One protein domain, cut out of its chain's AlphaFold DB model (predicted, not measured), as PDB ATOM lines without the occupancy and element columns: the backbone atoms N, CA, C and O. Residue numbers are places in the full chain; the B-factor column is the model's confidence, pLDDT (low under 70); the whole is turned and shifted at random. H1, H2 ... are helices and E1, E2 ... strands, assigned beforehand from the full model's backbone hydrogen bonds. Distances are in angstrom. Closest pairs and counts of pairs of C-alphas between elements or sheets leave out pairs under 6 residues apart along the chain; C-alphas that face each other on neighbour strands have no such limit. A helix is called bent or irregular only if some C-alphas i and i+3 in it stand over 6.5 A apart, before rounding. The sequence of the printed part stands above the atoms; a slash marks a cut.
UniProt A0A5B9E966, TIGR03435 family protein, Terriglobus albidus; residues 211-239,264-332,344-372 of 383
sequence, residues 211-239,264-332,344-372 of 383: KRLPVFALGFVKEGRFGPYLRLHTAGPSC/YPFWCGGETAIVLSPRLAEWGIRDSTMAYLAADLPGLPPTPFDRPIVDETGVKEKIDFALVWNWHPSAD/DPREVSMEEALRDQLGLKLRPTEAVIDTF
ATOM      1  N   LYS A 211     -22.563 -14.564  18.193       91.25
ATOM      2  CA  LYS A 211     -23.994 -14.854  18.369       91.25
ATOM      3  C   LYS A 211     -24.837 -13.623  18.110       91.25
ATOM      4  O   LYS A 211     -24.559 -12.541  18.617       91.25
ATOM      5  N   ARG A 212     -25.912 -13.807  17.342       94.31
ATOM      6  CA  ARG A 212     -26.975 -12.809  17.209       94.31
ATOM      7  C   ARG A 212     -27.854 -12.880  18.452       94.31
ATOM      8  O   ARG A 212     -28.521 -13.890  18.656       94.31
ATOM      9  N   LEU A 213     -27.831 -11.833  19.271       92.62
ATOM     10  CA  LEU A 213     -28.559 -11.773  20.536       92.62
ATOM     11  C   LEU A 213     -29.326 -10.448  20.673       92.62
ATOM     12  O   LEU A 213     -28.942  -9.447  20.055       92.62
ATOM     13  N   PRO A 214     -30.394 -10.418  21.492       95.12
ATOM     14  CA  PRO A 214     -31.012  -9.175  21.924       95.12
ATOM     15  C   PRO A 214     -30.012  -8.358  22.743       95.12
ATOM     16  O   PRO A 214     -29.443  -8.852  23.717       95.12
ATOM     17  N   VAL A 215     -29.835  -7.097  22.370       95.69
ATOM     18  CA  VAL A 215     -28.975  -6.134  23.062       95.69
ATOM     19  C   VAL A 215     -29.713  -4.809  23.226       95.69
ATOM     20  O   VAL A 215     -30.762  -4.571  22.617       95.69
ATOM     21  N   PHE A 216     -29.144  -3.917  24.021       96.56
ATOM     22  CA  PHE A 216     -29.470  -2.501  23.965       96.56
ATOM     23  C   PHE A 216     -28.392  -1.764  23.174       96.56
ATOM     24  O   PHE A 216     -27.203  -1.902  23.441       96.56
ATOM     25  N   ALA A 217     -28.805  -0.953  22.210       96.81
ATOM     26  CA  ALA A 217     -27.937   0.035  21.593       96.81
ATOM     27  C   ALA A 217     -27.929   1.306  22.446       96.81
ATOM     28  O   ALA A 217     -28.991   1.899  22.676       96.81
ATOM     29  N   LEU A 218     -26.749   1.724  22.894       97.69
ATOM     30  CA  LEU A 218     -26.524   3.018  23.524       97.69
ATOM     31  C   LEU A 218     -26.355   4.073  22.431       97.69
ATOM     32  O   LEU A 218     -25.434   3.997  21.621       97.69
ATOM     33  N   GLY A 219     -27.243   5.060  22.413       97.44
ATOM     34  CA  GLY A 219     -27.228   6.141  21.430       97.44
ATOM     35  C   GLY A 219     -27.607   7.480  22.045       97.44
ATOM     36  O   GLY A 219     -27.957   7.570  23.218       97.44
ATOM     37  N   PHE A 220     -27.578   8.542  21.248       98.06
ATOM     38  CA  PHE A 220     -27.954   9.871  21.716       98.06
ATOM     39  C   PHE A 220     -29.467  10.028  21.900       98.06
ATOM     40  O   PHE A 220     -30.275   9.569  21.087       98.06
ATOM     41  N   VAL A 221     -29.877  10.780  22.923       97.44
ATOM     42  CA  VAL A 221     -31.240  11.335  22.998       97.44
ATOM     43  C   VAL A 221     -31.450  12.306  21.842       97.44
ATOM     44  O   VAL A 221     -32.403  12.159  21.075       97.44
ATOM     45  N   LYS A 222     -30.517  13.252  21.691       96.44
ATOM     46  CA  LYS A 222     -30.424  14.194  20.577       96.44
ATOM     47  C   LYS A 222     -29.035  14.077  19.964       96.44
ATOM     48  O   LYS A 222     -28.055  14.327  20.657       96.44
ATOM     49  N   GLU A 223     -28.978  13.710  18.687       92.62
ATOM     50  CA  GLU A 223     -27.733  13.438  17.957       92.62
ATOM     51  C   GLU A 223     -26.633  14.471  18.238       92.62
ATOM     52  O   GLU A 223     -26.857  15.681  18.121       92.62
ATOM     53  N   GLY A 224     -25.460  13.974  18.644       89.81
ATOM     54  CA  GLY A 224     -24.261  14.768  18.920       89.81
ATOM     55  C   GLY A 224     -24.340  15.695  20.138       89.81
ATOM     56  O   GLY A 224     -23.432  16.502  20.336       89.81
ATOM     57  N   ARG A 225     -25.404  15.631  20.949       95.12
ATOM     58  CA  ARG A 225     -25.568  16.485  22.130       95.12
ATOM     59  C   ARG A 225     -25.444  15.674  23.413       95.12
ATOM     60  O   ARG A 225     -26.369  14.957  23.783       95.12
ATOM     61  N   PHE A 226     -24.332  15.868  24.117       94.56
ATOM     62  CA  PHE A 226     -24.155  15.352  25.470       94.56
ATOM     63  C   PHE A 226     -25.034  16.086  26.486       94.56
ATOM     64  O   PHE A 226     -25.396  17.257  26.309       94.56
ATOM     65  N   GLY A 227     -25.377  15.365  27.546       92.38
ATOM     66  CA  GLY A 227     -25.929  15.926  28.768       92.38
ATOM     67  C   GLY A 227     -24.850  16.625  29.605       92.38
ATOM     68  O   GLY A 227     -23.664  16.570  29.275       92.38
ATOM     69  N   PRO A 228     -25.247  17.315  30.682       90.69
ATOM     70  CA  PRO A 228     -24.342  18.141  31.477       90.69
ATOM     71  C   PRO A 228     -23.214  17.358  32.166       90.69
ATOM     72  O   PRO A 228     -22.240  17.973  32.589       90.69
ATOM     73  N   TYR A 229     -23.359  16.038  32.338       90.44
ATOM     74  CA  TYR A 229     -22.431  15.196  33.103       90.44
ATOM     75  C   TYR A 229     -21.585  14.298  32.188       90.44
ATOM     76  O   TYR A 229     -20.946  13.357  32.651       90.44
ATOM     77  N   LEU A 230     -21.576  14.581  30.883       92.44
ATOM     78  CA  LEU A 230     -20.749  13.909  29.889       92.44
ATOM     79  C   LEU A 230     -20.041  14.956  29.029       92.44
ATOM     80  O   LEU A 230     -20.671  15.850  28.462       92.44
ATOM     81  N   ARG A 231     -18.725  14.823  28.884       91.81
ATOM     82  CA  ARG A 231     -17.920  15.664  27.989       91.81
ATOM     83  C   ARG A 231     -16.843  14.851  27.291       91.81
ATOM     84  O   ARG A 231     -16.455  13.783  27.755       91.81
ATOM     85  N   LEU A 232     -16.309  15.391  26.197       93.62
ATOM     86  CA  LEU A 232     -15.034  14.907  25.671       93.62
ATOM     87  C   LEU A 232     -13.932  15.188  26.696       93.62
ATOM     88  O   LEU A 232     -13.889  16.280  27.266       93.62
ATOM     89  N   HIS A 233     -13.017  14.240  26.883       89.94
ATOM     90  CA  HIS A 233     -11.903  14.380  27.823       89.94
ATOM     91  C   HIS A 233     -11.033  15.605  27.496       89.94
ATOM     92  O   HIS A 233     -10.602  16.331  28.385       89.94
ATOM     93  N   THR A 234     -10.862  15.920  26.207       89.94
ATOM     94  CA  THR A 234     -10.117  17.101  25.737       89.94
ATOM     95  C   THR A 234     -10.732  18.438  26.158       89.94
ATOM     96  O   THR A 234     -10.069  19.466  26.056       89.94
ATOM     97  N   ALA A 235     -12.000  18.447  26.579       87.25
ATOM     98  CA  ALA A 235     -12.686  19.624  27.104       87.25
ATOM     99  C   ALA A 235     -12.636  19.707  28.644       87.25
ATOM    100  O   ALA A 235     -13.185  20.646  29.219       87.25
ATOM    101  N   GLY A 236     -12.029  18.720  29.310       78.06
ATOM    102  CA  GLY A 236     -11.825  18.680  30.754       78.06
ATOM    103  C   GLY A 236     -10.370  18.924  31.167       78.06
ATOM    104  O   GLY A 236      -9.497  19.134  30.322       78.06
ATOM    105  N   PRO A 237     -10.084  18.898  32.481       78.25
ATOM    106  CA  PRO A 237      -8.724  18.949  32.992       78.25
ATOM    107  C   PRO A 237      -7.878  17.791  32.449       78.25
ATOM    108  O   PRO A 237      -8.388  16.705  32.171       78.25
ATOM    109  N   SER A 238      -6.564  17.996  32.365       79.31
ATOM    110  CA  SER A 238      -5.621  16.937  31.990       79.31
ATOM    111  C   SER A 238      -5.503  15.866  33.083       79.31
ATOM    112  O   SER A 238      -5.744  16.127  34.265       79.31
ATOM    113  N   CYS A 239      -5.109  14.655  32.691       76.94
ATOM    114  CA  CYS A 239      -4.738  13.575  33.609       76.94
ATOM    115  C   CYS A 239      -3.324  13.713  34.180       76.94
ATOM    116  O   CYS A 239      -2.998  13.075  35.179       76.94
ATOM    117  N   TYR A 264     -16.541  16.686  39.261       53.44
ATOM    118  CA  TYR A 264     -16.259  15.789  40.383       53.44
ATOM    119  C   TYR A 264     -14.990  14.959  40.112       53.44
ATOM    120  O   TYR A 264     -14.707  14.625  38.956       53.44
ATOM    121  N   PRO A 265     -14.180  14.649  41.146       56.50
ATOM    122  CA  PRO A 265     -12.786  14.237  40.989       56.50
ATOM    123  C   PRO A 265     -12.657  12.740  40.681       56.50
ATOM    124  O   PRO A 265     -12.048  11.984  41.438       56.50
ATOM    125  N   PHE A 266     -13.218  12.287  39.561       63.41
ATOM    126  CA  PHE A 266     -12.966  10.932  39.085       63.41
ATOM    127  C   PHE A 266     -11.512  10.781  38.657       63.41
ATOM    128  O   PHE A 266     -10.895  11.696  38.096       63.41
ATOM    129  N   TRP A 267     -10.948   9.613  38.940       67.25
ATOM    130  CA  TRP A 267      -9.580   9.316  38.561       67.25
ATOM    131  C   TRP A 267      -9.541   9.113  37.048       67.25
ATOM    132  O   TRP A 267     -10.409   8.457  36.463       67.25
ATOM    133  N   CYS A 268      -8.520   9.658  36.393       74.44
ATOM    134  CA  CYS A 268      -8.244   9.243  35.026       74.44
ATOM    135  C   CYS A 268      -7.969   7.747  35.019       74.44
ATOM    136  O   CYS A 268      -7.284   7.268  35.924       74.44
ATOM    137  N   GLY A 269      -8.542   7.010  34.067       65.62
ATOM    138  CA  GLY A 269      -8.362   5.562  33.931       65.62
ATOM    139  C   GLY A 269      -8.733   4.733  35.173       65.62
ATOM    140  O   GLY A 269      -8.437   3.538  35.210       65.62
ATOM    141  N   GLY A 270      -9.345   5.335  36.196       68.44
ATOM    142  CA  GLY A 270      -9.725   4.704  37.452       68.44
ATOM    143  C   GLY A 270     -11.220   4.874  37.661       68.44
ATOM    144  O   GLY A 270     -11.694   5.949  38.013       68.44
ATOM    145  N   GLU A 271     -11.963   3.803  37.415       65.94
ATOM    146  CA  GLU A 271     -13.387   3.739  37.720       65.94
ATOM    147  C   GLU A 271     -13.606   3.958  39.220       65.94
ATOM    148  O   GLU A 271     -12.983   3.285  40.049       65.94
ATOM    149  N   THR A 272     -14.490   4.892  39.562       66.81
ATOM    150  CA  THR A 272     -14.897   5.128  40.944       66.81
ATOM    151  C   THR A 272     -16.415   5.033  41.027       66.81
ATOM    152  O   THR A 272     -17.120   5.855  40.448       66.81
ATOM    153  N   ALA A 273     -16.903   4.023  41.746       71.56
ATOM    154  CA  ALA A 273     -18.291   3.928  42.177       71.56
ATOM    155  C   ALA A 273     -18.353   4.254  43.675       71.56
ATOM    156  O   ALA A 273     -17.670   3.616  44.479       71.56
ATOM    157  N   ILE A 274     -19.141   5.259  44.052       71.88
ATOM    158  CA  ILE A 274     -19.295   5.724  45.433       71.88
ATOM    159  C   ILE A 274     -20.766   5.627  45.806       71.88
ATOM    160  O   ILE A 274     -21.631   6.176  45.129       71.88
ATOM    161  N   VAL A 275     -21.052   4.967  46.924       78.00
ATOM    162  CA  VAL A 275     -22.360   5.074  47.572       78.00
ATOM    163  C   VAL A 275     -22.390   6.423  48.290       78.00
ATOM    164  O   VAL A 275     -21.747   6.592  49.326       78.00
ATOM    165  N   LEU A 276     -23.080   7.403  47.704       76.00
ATOM    166  CA  LEU A 276     -23.208   8.757  48.254       76.00
ATOM    167  C   LEU A 276     -24.105   8.774  49.494       76.00
ATOM    168  O   LEU A 276     -23.871   9.521  50.443       76.00
ATOM    169  N   SER A 277     -25.158   7.963  49.466       75.19
ATOM    170  CA  SER A 277     -26.101   7.768  50.562       75.19
ATOM    171  C   SER A 277     -26.730   6.376  50.439       75.19
ATOM    172  O   SER A 277     -26.573   5.729  49.404       75.19
ATOM    173  N   PRO A 278     -27.507   5.902  51.430       79.44
ATOM    174  CA  PRO A 278     -28.228   4.632  51.314       79.44
ATOM    175  C   PRO A 278     -29.152   4.520  50.088       79.44
ATOM    176  O   PRO A 278     -29.547   3.408  49.750       79.44
ATOM    177  N   ARG A 279     -29.499   5.649  49.450       78.50
ATOM    178  CA  ARG A 279     -30.425   5.746  48.309       78.50
ATOM    179  C   ARG A 279     -29.783   6.281  47.025       78.50
ATOM    180  O   ARG A 279     -30.451   6.364  45.999       78.50
ATOM    181  N   LEU A 280     -28.508   6.667  47.062       81.19
ATOM    182  CA  LEU A 280     -27.813   7.286  45.932       81.19
ATOM    183  C   LEU A 280     -26.436   6.676  45.726       81.19
ATOM    184  O   LEU A 280     -25.622   6.625  46.651       81.19
ATOM    185  N   ALA A 281     -26.162   6.305  44.485       84.31
ATOM    186  CA  ALA A 281     -24.827   5.976  44.026       84.31
ATOM    187  C   ALA A 281     -24.397   6.958  42.946       84.31
ATOM    188  O   ALA A 281     -25.216   7.530  42.223       84.31
ATOM    189  N   GLU A 282     -23.090   7.138  42.863       84.81
ATOM    190  CA  GLU A 282     -22.426   7.878  41.811       84.81
ATOM    191  C   GLU A 282     -21.338   7.007  41.194       84.81
ATOM    192  O   GLU A 282     -20.605   6.306  41.892       84.81
ATOM    193  N   TRP A 283     -21.233   7.065  39.875       86.88
ATOM    194  CA  TRP A 283     -20.252   6.345  39.083       86.88
ATOM    195  C   TRP A 283     -19.682   7.273  38.037       86.88
ATOM    196  O   TRP A 283     -20.418   7.960  37.332       86.88
ATOM    197  N   GLY A 284     -18.367   7.277  37.909       86.12
ATOM    198  CA  GLY A 284     -17.717   8.094  36.910       86.12
ATOM    199  C   GLY A 284     -16.277   7.700  36.688       86.12
ATOM    200  O   GLY A 284     -15.646   6.973  37.466       86.12
ATOM    201  N   ILE A 285     -15.767   8.184  35.567       84.38
ATOM    202  CA  ILE A 285     -14.407   7.950  35.112       84.38
ATOM    203  C   ILE A 285     -14.010   9.072  34.159       84.38
ATOM    204  O   ILE A 285     -14.837   9.623  33.425       84.38
ATOM    205  N   ARG A 286     -12.720   9.394  34.168       86.75
ATOM    206  CA  ARG A 286     -12.098  10.297  33.199       86.75
ATOM    207  C   ARG A 286     -11.163   9.536  32.274       86.75
ATOM    208  O   ARG A 286     -10.616   8.502  32.666       86.75
ATOM    209  N   ASP A 287     -10.962  10.069  31.073       86.25
ATOM    210  CA  ASP A 287     -10.120   9.458  30.034       86.25
ATOM    211  C   ASP A 287     -10.547   8.015  29.688       86.25
ATOM    212  O   ASP A 287      -9.752   7.073  29.620       86.25
ATOM    213  N   SER A 288     -11.855   7.823  29.497       88.56
ATOM    214  CA  SER A 288     -12.441   6.531  29.121       88.56
ATOM    215  C   SER A 288     -13.055   6.574  27.721       88.56
ATOM    216  O   SER A 288     -12.907   7.547  26.990       88.56
ATOM    217  N   THR A 289     -13.700   5.491  27.296       91.88
ATOM    218  CA  THR A 289     -14.366   5.386  25.986       91.88
ATOM    219  C   THR A 289     -15.861   5.174  26.168       91.88
ATOM    220  O   THR A 289     -16.286   4.619  27.180       91.88
ATOM    221  N   MET A 290     -16.660   5.548  25.169       94.44
ATOM    222  CA  MET A 290     -18.091   5.245  25.195       94.44
ATOM    223  C   MET A 290     -18.360   3.730  25.204       94.44
ATOM    224  O   MET A 290     -19.239   3.263  25.923       94.44
ATOM    225  N   ALA A 291     -17.536   2.947  24.504       92.38
ATOM    226  CA  ALA A 291     -17.583   1.487  24.552       92.38
ATOM    227  C   ALA A 291     -17.378   0.919  25.968       92.38
ATOM    228  O   ALA A 291     -18.041  -0.048  26.333       92.38
ATOM    229  N   TYR A 292     -16.498   1.523  26.776       89.81
ATOM    230  CA  TYR A 292     -16.334   1.143  28.184       89.81
ATOM    231  C   TYR A 292     -17.608   1.429  28.980       89.81
ATOM    232  O   TYR A 292     -18.090   0.548  29.684       89.81
ATOM    233  N   LEU A 293     -18.167   2.638  28.831       92.50
ATOM    234  CA  LEU A 293     -19.411   3.026  29.500       92.50
ATOM    235  C   LEU A 293     -20.521   2.018  29.182       92.50
ATOM    236  O   LEU A 293     -21.141   1.488  30.096       92.50
ATOM    237  N   ALA A 294     -20.719   1.705  27.899       93.81
ATOM    238  CA  ALA A 294     -21.694   0.719  27.447       93.81
ATOM    239  C   ALA A 294     -21.447  -0.676  28.049       93.81
ATOM    240  O   ALA A 294     -22.377  -1.288  28.563       93.81
ATOM    241  N   ALA A 295     -20.208  -1.171  28.006       90.62
ATOM    242  CA  ALA A 295     -19.889  -2.522  28.459       90.62
ATOM    243  C   ALA A 295     -20.091  -2.714  29.971       90.62
ATOM    244  O   ALA A 295     -20.562  -3.770  30.379       90.62
ATOM    245  N   ASP A 296     -19.754  -1.714  30.787       88.62
ATOM    246  CA  ASP A 296     -19.751  -1.823  32.252       88.62
ATOM    247  C   ASP A 296     -21.131  -1.561  32.881       88.62
ATOM    248  O   ASP A 296     -21.469  -2.117  33.926       88.62
ATOM    249  N   LEU A 297     -21.981  -0.774  32.209       90.19
ATOM    250  CA  LEU A 297     -23.287  -0.355  32.725       90.19
ATOM    251  C   LEU A 297     -24.203  -1.511  33.198       90.19
ATOM    252  O   LEU A 297     -24.824  -1.363  34.252       90.19
ATOM    253  N   PRO A 298     -24.299  -2.672  32.510       88.94
ATOM    254  CA  PRO A 298     -25.100  -3.804  32.990       88.94
ATOM    255  C   PRO A 298     -24.602  -4.426  34.300       88.94
ATOM    256  O   PRO A 298     -25.364  -5.120  34.974       88.94
ATOM    257  N   GLY A 299     -23.328  -4.217  34.646       82.25
ATOM    258  CA  GLY A 299     -22.718  -4.706  35.882       82.25
ATOM    259  C   GLY A 299     -22.967  -3.807  37.095       82.25
ATOM    260  O   GLY A 299     -22.682  -4.227  38.219       82.25
ATOM    261  N   LEU A 300     -23.500  -2.594  36.896       83.75
ATOM    262  CA  LEU A 300     -23.750  -1.652  37.984       83.75
ATOM    263  C   LEU A 300     -24.948  -2.083  38.842       83.75
ATOM    264  O   LEU A 300     -25.985  -2.453  38.295       83.75
ATOM    265  N   PRO A 301     -24.858  -2.000  40.180       78.25
ATOM    266  CA  PRO A 301     -25.999  -2.238  41.055       78.25
ATOM    267  C   PRO A 301     -26.901  -0.986  41.192       78.25
ATOM    268  O   PRO A 301     -26.396   0.136  41.178       78.25
ATOM    269  N   PRO A 302     -28.224  -1.142  41.399       76.56
ATOM    270  CA  PRO A 302     -28.970  -2.382  41.176       76.56
ATOM    271  C   PRO A 302     -28.891  -2.750  39.691       76.56
ATOM    272  O   PRO A 302     -29.002  -1.854  38.870       76.56
ATOM    273  N   THR A 303     -28.689  -4.028  39.349       72.62
ATOM    274  CA  THR A 303     -28.479  -4.485  37.960       72.62
ATOM    275  C   THR A 303     -29.767  -4.314  37.146       72.62
ATOM    276  O   THR A 303     -30.625  -5.200  37.216       72.62
ATOM    277  N   PRO A 304     -29.960  -3.208  36.397       70.00
ATOM    278  CA  PRO A 304     -31.261  -2.894  35.809       70.00
ATOM    279  C   PRO A 304     -31.435  -3.584  34.452       70.00
ATOM    280  O   PRO A 304     -32.551  -3.750  33.966       70.00
ATOM    281  N   PHE A 305     -30.323  -3.983  33.834       85.25
ATOM    282  CA  PHE A 305     -30.266  -4.415  32.450       85.25
ATOM    283  C   PHE A 305     -30.021  -5.919  32.362       85.25
ATOM    284  O   PHE A 305     -29.026  -6.451  32.852       85.25
ATOM    285  N   ASP A 306     -30.937  -6.599  31.681       86.44
ATOM    286  CA  ASP A 306     -30.920  -8.041  31.420       86.44
ATOM    287  C   ASP A 306     -30.141  -8.410  30.146       86.44
ATOM    288  O   ASP A 306     -30.039  -9.587  29.791       86.44
ATOM    289  N   ARG A 307     -29.613  -7.408  29.433       91.12
ATOM    290  CA  ARG A 307     -29.007  -7.545  28.105       91.12
ATOM    291  C   ARG A 307     -27.697  -6.770  28.004       91.12
ATOM    292  O   ARG A 307     -27.569  -5.713  28.624       91.12
ATOM    293  N   PRO A 308     -26.756  -7.242  27.172       93.00
ATOM    294  CA  PRO A 308     -25.567  -6.477  26.824       93.00
ATOM    295  C   PRO A 308     -25.936  -5.122  26.225       93.00
ATOM    296  O   PRO A 308     -26.926  -5.008  25.494       93.00
ATOM    297  N   ILE A 309     -25.109  -4.117  26.497       94.81
ATOM    298  CA  ILE A 309     -25.240  -2.785  25.913       94.81
ATOM    299  C   ILE A 309     -24.071  -2.565  24.949       94.81
ATOM    300  O   ILE A 309     -22.912  -2.776  25.301       94.81
ATOM    301  N   VAL A 310     -24.384  -2.161  23.720       94.69
ATOM    302  CA  VAL A 310     -23.412  -1.889  22.654       94.69
ATOM    303  C   VAL A 310     -23.403  -0.395  22.358       94.69
ATOM    304  O   VAL A 310     -24.458   0.222  22.229       94.69
ATOM    305  N   ASP A 311     -22.214   0.183  22.238       95.81
ATOM    306  CA  ASP A 311     -22.035   1.576  21.833       95.81
ATOM    307  C   ASP A 311     -22.384   1.774  20.346       95.81
ATOM    308  O   ASP A 311     -21.695   1.271  19.458       95.81
ATOM    309  N   GLU A 312     -23.451   2.531  20.082       95.75
ATOM    310  CA  GLU A 312     -23.850   3.013  18.752       95.75
ATOM    311  C   GLU A 312     -23.789   4.550  18.659       95.75
ATOM    312  O   GLU A 312     -24.365   5.151  17.751       95.75
ATOM    313  N   THR A 313     -23.096   5.220  19.582       95.94
ATOM    314  CA  THR A 313     -22.989   6.690  19.581       95.94
ATOM    315  C   THR A 313     -22.068   7.212  18.478       95.94
ATOM    316  O   THR A 313     -22.197   8.358  18.050       95.94
ATOM    317  N   GLY A 314     -21.110   6.388  18.037       94.69
ATOM    318  CA  GLY A 314     -20.078   6.767  17.073       94.69
ATOM    319  C   GLY A 314     -18.958   7.653  17.639       94.69
ATOM    320  O   GLY A 314     -18.086   8.061  16.871       94.69
ATOM    321  N   VAL A 315     -18.951   7.935  18.948       95.75
ATOM    322  CA  VAL A 315     -17.916   8.746  19.612       95.75
ATOM    323  C   VAL A 315     -16.641   7.918  19.770       95.75
ATOM    324  O   VAL A 315     -16.622   6.920  20.489       95.75
ATOM    325  N   LYS A 316     -15.562   8.322  19.092       93.56
ATOM    326  CA  LYS A 316     -14.267   7.608  19.127       93.56
ATOM    327  C   LYS A 316     -13.280   8.242  20.096       93.56
ATOM    328  O   LYS A 316     -12.329   7.599  20.538       93.56
ATOM    329  N   GLU A 317     -13.483   9.517  20.372       93.50
ATOM    330  CA  GLU A 317     -12.717  10.316  21.300       93.50
ATOM    331  C   GLU A 317     -12.925   9.834  22.736       93.50
ATOM    332  O   GLU A 317     -13.930   9.210  23.088       93.50
ATOM    333  N   LYS A 318     -11.950  10.150  23.586       91.94
ATOM    334  CA  LYS A 318     -12.040   9.872  25.012       91.94
ATOM    335  C   LYS A 318     -13.087  10.769  25.659       91.94
ATOM    336  O   LYS A 318     -13.229  11.934  25.284       91.94
ATOM    337  N   ILE A 319     -13.786  10.229  26.645       91.94
ATOM    338  CA  ILE A 319     -14.849  10.909  27.381       91.94
ATOM    339  C   ILE A 319     -14.550  10.947  28.876       91.94
ATOM    340  O   ILE A 319     -13.886  10.059  29.418       91.94
ATOM    341  N   ASP A 320     -15.110  11.966  29.516       90.69
ATOM    342  CA  ASP A 320     -15.267  12.070  30.959       90.69
ATOM    343  C   ASP A 320     -16.758  12.032  31.265       90.69
ATOM    344  O   ASP A 320     -17.527  12.773  30.639       90.69
ATOM    345  N   PHE A 321     -17.166  11.215  32.232       90.50
ATOM    346  CA  PHE A 321     -18.558  11.195  32.652       90.50
ATOM    347  C   PHE A 321     -18.736  10.977  34.150       90.50
ATOM    348  O   PHE A 321     -17.872  10.414  34.824       90.50
ATOM    349  N   ALA A 322     -19.903  11.403  34.622       89.00
ATOM    350  CA  ALA A 322     -20.435  11.145  35.947       89.00
ATOM    351  C   ALA A 322     -21.908  10.752  35.820       89.00
ATOM    352  O   ALA A 322     -22.656  11.367  35.064       89.00
ATOM    353  N   LEU A 323     -22.334   9.745  36.561       89.50
ATOM    354  CA  LEU A 323     -23.696   9.245  36.556       89.50
ATOM    355  C   LEU A 323     -24.145   9.069  37.996       89.50
ATOM    356  O   LEU A 323     -23.515   8.334  38.750       89.50
ATOM    357  N   VAL A 324     -25.229   9.738  38.367       88.81
ATOM    358  CA  VAL A 324     -25.847   9.622  39.689       88.81
ATOM    359  C   VAL A 324     -27.217   8.991  39.519       88.81
ATOM    360  O   VAL A 324     -28.012   9.466  38.710       88.81
ATOM    361  N   TRP A 325     -27.510   7.936  40.266       88.19
ATOM    362  CA  TRP A 325     -28.799   7.256  40.170       88.19
ATOM    363  C   TRP A 325     -29.254   6.726  41.523       88.19
ATOM    364  O   TRP A 325     -28.513   6.714  42.514       88.19
ATOM    365  N   ASN A 326     -30.509   6.289  41.547       86.19
ATOM    366  CA  ASN A 326     -31.105   5.624  42.687       86.19
ATOM    367  C   ASN A 326     -30.374   4.309  43.019       86.19
ATOM    368  O   ASN A 326     -30.434   3.310  42.304       86.19
ATOM    369  N   TRP A 327     -29.715   4.290  44.168       79.50
ATOM    370  CA  TRP A 327     -29.107   3.085  44.709       79.50
ATOM    371  C   TRP A 327     -30.064   2.420  45.683       79.50
ATOM    372  O   TRP A 327     -30.414   3.002  46.702       79.50
ATOM    373  N   HIS A 328     -30.443   1.176  45.417       69.06
ATOM    374  CA  HIS A 328     -31.112   0.345  46.410       69.06
ATOM    375  C   HIS A 328     -30.387  -0.999  46.475       69.06
ATOM    376  O   HIS A 328     -30.400  -1.739  45.491       69.06
ATOM    377  N   PRO A 329     -29.755  -1.349  47.611       54.16
ATOM    378  CA  PRO A 329     -28.993  -2.592  47.726       54.16
ATOM    379  C   PRO A 329     -29.885  -3.848  47.666       54.16
ATOM    380  O   PRO A 329     -29.374  -4.961  47.567       54.16
ATOM    381  N   SER A 330     -31.216  -3.703  47.724       51.94
ATOM    382  CA  SER A 330     -32.195  -4.785  47.555       51.94
ATOM    383  C   SER A 330     -33.543  -4.225  47.084       51.94
ATOM    384  O   SER A 330     -33.956  -3.160  47.547       51.94
ATOM    385  N   ALA A 331     -34.256  -4.957  46.218       49.25
ATOM    386  CA  ALA A 331     -35.614  -4.603  45.777       49.25
ATOM    387  C   ALA A 331     -36.588  -4.419  46.962       49.25
ATOM    388  O   ALA A 331     -37.462  -3.558  46.918       49.25
ATOM    389  N   ASP A 332     -36.359  -5.149  48.058       45.28
ATOM    390  CA  ASP A 332     -37.162  -5.103  49.287       45.28
ATOM    391  C   ASP A 332     -36.948  -3.836  50.135       45.28
ATOM    392  O   ASP A 332     -37.751  -3.549  51.017       45.28
ATOM    393  N   ASP A 344     -34.075  13.317  47.508       73.25
ATOM    394  CA  ASP A 344     -33.082  14.051  46.737       73.25
ATOM    395  C   ASP A 344     -33.511  14.036  45.256       73.25
ATOM    396  O   ASP A 344     -33.793  12.962  44.724       73.25
ATOM    397  N   PRO A 345     -33.561  15.185  44.554       78.19
ATOM    398  CA  PRO A 345     -33.947  15.236  43.140       78.19
ATOM    399  C   PRO A 345     -33.085  14.374  42.206       78.19
ATOM    400  O   PRO A 345     -33.465  14.149  41.060       78.19
ATOM    401  N   ARG A 346     -31.913  13.921  42.668       81.19
ATOM    402  CA  ARG A 346     -31.005  13.027  41.935       81.19
ATOM    403  C   ARG A 346     -31.373  11.545  42.070       81.19
ATOM    404  O   ARG A 346     -30.778  10.727  41.375       81.19
ATOM    405  N   GLU A 347     -32.329  11.188  42.935       82.56
ATOM    406  CA  GLU A 347     -32.874   9.825  43.072       82.56
ATOM    407  C   GLU A 347     -33.773   9.477  41.873       82.56
ATOM    408  O   GLU A 347     -34.992   9.360  41.991       82.56
ATOM    409  N   VAL A 348     -33.161   9.325  40.700       86.31
ATOM    410  CA  VAL A 348     -33.831   8.958  39.445       86.31
ATOM    411  C   VAL A 348     -33.447   7.545  39.021       86.31
ATOM    412  O   VAL A 348     -32.419   7.029  39.463       86.31
ATOM    413  N   SER A 349     -34.252   6.921  38.157       87.81
ATOM    414  CA  SER A 349     -33.885   5.633  37.551       87.81
ATOM    415  C   SER A 349     -32.609   5.745  36.709       87.81
ATOM    416  O   SER A 349     -32.254   6.825  36.229       87.81
ATOM    417  N   MET A 350     -31.931   4.618  36.481       89.56
ATOM    418  CA  MET A 350     -30.734   4.568  35.637       89.56
ATOM    419  C   MET A 350     -31.013   5.105  34.222       89.56
ATOM    420  O   MET A 350     -30.228   5.878  33.681       89.56
ATOM    421  N   GLU A 351     -32.152   4.760  33.621       90.75
ATOM    422  CA  GLU A 351     -32.545   5.223  32.287       90.75
ATOM    423  C   GLU A 351     -32.810   6.731  32.235       90.75
ATOM    424  O   GLU A 351     -32.452   7.392  31.256       90.75
ATOM    425  N   GLU A 352     -33.416   7.295  33.284       92.19
ATOM    426  CA  GLU A 352     -33.593   8.744  33.417       92.19
ATOM    427  C   GLU A 352     -32.251   9.448  33.612       92.19
ATOM    428  O   GLU A 352     -32.007  10.469  32.968       92.19
ATOM    429  N   ALA A 353     -31.349   8.880  34.417       92.50
ATOM    430  CA  ALA A 353     -29.999   9.399  34.603       92.50
ATOM    431  C   ALA A 353     -29.214   9.419  33.280       92.50
ATOM    432  O   ALA A 353     -28.657  10.456  32.915       92.50
ATOM    433  N   LEU A 354     -29.234   8.329  32.500       95.12
ATOM    434  CA  LEU A 354     -28.624   8.297  31.162       95.12
ATOM    435  C   LEU A 354     -29.185   9.410  30.266       95.12
ATOM    436  O   LEU A 354     -28.418  10.130  29.617       95.12
ATOM    437  N   ARG A 355     -30.513   9.576  30.255       96.00
ATOM    438  CA  ARG A 355     -31.206  10.554  29.408       96.00
ATOM    439  C   ARG A 355     -30.869  11.988  29.792       96.00
ATOM    440  O   ARG A 355     -30.499  12.774  28.921       96.00
ATOM    441  N   ASP A 356     -31.007  12.321  31.068       94.31
ATOM    442  CA  ASP A 356     -31.003  13.707  31.533       94.31
ATOM    443  C   ASP A 356     -29.592  14.185  31.907       94.31
ATOM    444  O   ASP A 356     -29.268  15.353  31.685       94.31
ATOM    445  N   GLN A 357     -28.726  13.292  32.408       93.62
ATOM    446  CA  GLN A 357     -27.360  13.629  32.830       93.62
ATOM    447  C   GLN A 357     -26.339  13.424  31.709       93.62
ATOM    448  O   GLN A 357     -25.480  14.282  31.508       93.62
ATOM    449  N   LEU A 358     -26.440  12.333  30.940       95.56
ATOM    450  CA  LEU A 358     -25.484  12.033  29.865       95.56
ATOM    451  C   LEU A 358     -26.002  12.395  28.469       95.56
ATOM    452  O   LEU A 358     -25.210  12.517  27.535       95.56
ATOM    453  N   GLY A 359     -27.308  12.620  28.300       97.19
ATOM    454  CA  GLY A 359     -27.897  12.841  26.975       97.19
ATOM    455  C   GLY A 359     -27.945  11.567  26.128       97.19
ATOM    456  O   GLY A 359     -28.006  11.645  24.897       97.19
ATOM    457  N   LEU A 360     -27.912  10.399  26.772       98.06
ATOM    458  CA  LEU A 360     -27.868   9.081  26.145       98.06
ATOM    459  C   LEU A 360     -29.162   8.303  26.399       98.06
ATOM    460  O   LEU A 360     -29.875   8.532  27.369       98.06
ATOM    461  N   LYS A 361     -29.491   7.375  25.510       96.94
ATOM    462  CA  LYS A 361     -30.655   6.497  25.628       96.94
ATOM    463  C   LYS A 361     -30.297   5.081  25.213       96.94
ATOM    464  O   LYS A 361     -29.428   4.874  24.366       96.94
ATOM    465  N   LEU A 362     -31.040   4.128  25.759       96.81
ATOM    466  CA  LEU A 362     -30.987   2.731  25.357       96.81
ATOM    467  C   LEU A 362     -32.125   2.432  24.382       96.81
ATOM    468  O   LEU A 362     -33.270   2.835  24.594       96.81
ATOM    469  N   ARG A 363     -31.813   1.712  23.307       95.94
ATOM    470  CA  ARG A 363     -32.793   1.231  22.331       95.94
ATOM    471  C   ARG A 363     -32.670  -0.289  22.194       95.94
ATOM    472  O   ARG A 363     -31.596  -0.753  21.819       95.94
ATOM    473  N   PRO A 364     -33.736  -1.070  22.438       96.62
ATOM    474  CA  PRO A 364     -33.715  -2.502  22.168       96.62
ATOM    475  C   PRO A 364     -33.406  -2.774  20.693       96.62
ATOM    476  O   PRO A 364     -33.993  -2.151  19.801       96.62
ATOM    477  N   THR A 365     -32.488  -3.697  20.427       96.12
ATOM    478  CA  THR A 365     -32.126  -4.121  19.073       96.12
ATOM    479  C   THR A 365     -31.546  -5.535  19.093       96.12
ATOM    480  O   THR A 365     -31.370  -6.134  20.152       96.12
ATOM    481  N   GLU A 366     -31.239  -6.078  17.921       94.88
ATOM    482  CA  GLU A 366     -30.402  -7.269  17.795       94.88
ATOM    483  C   GLU A 366     -29.030  -6.883  17.252       94.88
ATOM    484  O   GLU A 366     -28.930  -6.085  16.317       94.88
ATOM    485  N   ALA A 367     -27.983  -7.491  17.801       93.00
ATOM    486  CA  ALA A 367     -26.625  -7.356  17.294       93.00
ATOM    487  C   ALA A 367     -25.912  -8.708  17.318       93.00
ATOM    488  O   ALA A 367     -26.267  -9.604  18.086       93.00
ATOM    489  N   VAL A 368     -24.908  -8.858  16.455       91.50
ATOM    490  CA  VAL A 368     -23.953  -9.965  16.556       91.50
ATOM    491  C   VAL A 368     -22.880  -9.538  17.547       91.50
ATOM    492  O   VAL A 368     -22.186  -8.555  17.294       91.50
ATOM    493  N   ILE A 369     -22.770 -10.257  18.661       90.31
ATOM    494  CA  ILE A 369     -21.739 -10.037  19.678       90.31
ATOM    495  C   ILE A 369     -20.917 -11.308  19.871       90.31
ATOM    496  O   ILE A 369     -21.433 -12.422  19.752       90.31
ATOM    497  N   ASP A 370     -19.642 -11.136  20.194       89.25
ATOM    498  CA  ASP A 370     -18.762 -12.249  20.524       89.25
ATOM    499  C   ASP A 370     -19.086 -12.762  21.931       89.25
ATOM    500  O   ASP A 370     -18.963 -12.047  22.926       89.25
ATOM    501  N   THR A 371     -19.523 -14.016  22.016       89.94
ATOM    502  CA  THR A 371     -19.788 -14.692  23.288       89.94
ATOM    503  C   THR A 371     -18.545 -15.454  23.716       89.94
ATOM    504  O   THR A 371     -18.022 -16.260  22.952       89.94
ATOM    505  N   PHE A 372     -18.079 -15.215  24.939       92.75
ATOM    506  CA  PHE A 372     -16.945 -15.936  25.510       92.75
ATOM    507  C   PHE A 372     -17.354 -17.354  25.920       92.75
ATOM    508  O   PHE A 372     -18.309 -17.529  26.680       92.75
TER     509      PHE A 372
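Overview. This is residues 211 to 239, 264 to 332 and 344 to 372 of the 383 residues of the protein "TIGR03435 family protein" of Terriglobus albidus (UniProt A0A5B9E966). One helix, H1, lies between two sheets: a wall of four antiparallel strands, E2, E6, E4 and E3 in that order, and a small sheet of three, E5, E1 and E7. The second helix, H2, sits beside both sheets, and E1 and E7 pair as a long bent ribbon whose far part, residues 211 to 214 and 365 to 372, makes one end of the domain. The printed part has 127 residues with named elements E1 E2 E3 E4 H1 E5 E6 H2 E7 along the chain; the class is mixed, and the three-strand sheet is mixed too. It is compact, with a radius of gyration of the C-alphas of 14.4 A and spans of 42 by 38 by 29 A.

Arrangement. The larger sheet runs E2, residues 230 to 232, E6, 319 to 326, E4, 280 to 288, and E3, 272 to 277. N 323 and O 283 of E6 and E4 are 2.7 A apart, within hydrogen-bond range, as are N 231 and O 320 of E2 and E6, 3.0 A. E3 and E4 form a hairpin, with N 274 and O 282 at 2.8 A. H1, residues 290 to 299, is on this sheet at a height of 10.8 A, over E6 and E4; the C-alphas of Met 290 and Ile 319 are its closest to E6, 6.9 A. The second sheet runs E5, residues 309 to 311, E1, 211 to 220, and E7, 360 to 372, and is only just strongly twisted, with C-alphas up to 4.1 A off its plane. E5 and E1 are parallel, N 310 and O 216 at 2.8 A; E1 and E7 are antiparallel, N 217 and O 363 at 2.8 A. H1 is on one face of this sheet, two layers, a helix over a sheet, at a height of 7.4 A over E5, along the strands; the C-alphas of Ala 294 and Ile 309 are closest, 5.2 A. H2, residues 350 to 358, stands at the larger sheet's level, height 2.4 A; its closest C-alphas to E6 are Met 350 and Trp 325, 5.6 A. H1 and H2 are apart. Every O i to N i+4 pair is within hydrogen-bond range in H2, and 4 of 6 in H1.

Along the chain. E1 starts at C-alpha 211, (-23.994, -14.854, 18.369), spans 25.3 A and bends by 66 degrees at residue 214. E7 spans 27.3 A, bends by 85 degrees at residue 365 and ends at C-alpha 372, (-16.945, -15.936, 25.510). E6 spans 22.9 A, E4 22.8 A, E3 15.0 A and H2 10.8 A. H1 spans 15.3 A and is irregular, with C-alphas 295 and 298 7.0 A apart.

Size, cuts and confidence. The C-alphas farthest apart are those of Ser 238 and Asp 332, 42.2 A. Residues 240 to 263 and 333 to 343 are not printed; C-alphas 239 and 264 are 13.5 A apart, and 332 and 344 19.7 A. Of the links that are printed whole, none is long. Mean pLDDT of the printed part is 86.0; residues 264 to 267, 269 to 272 and 328 to 332 are under 70.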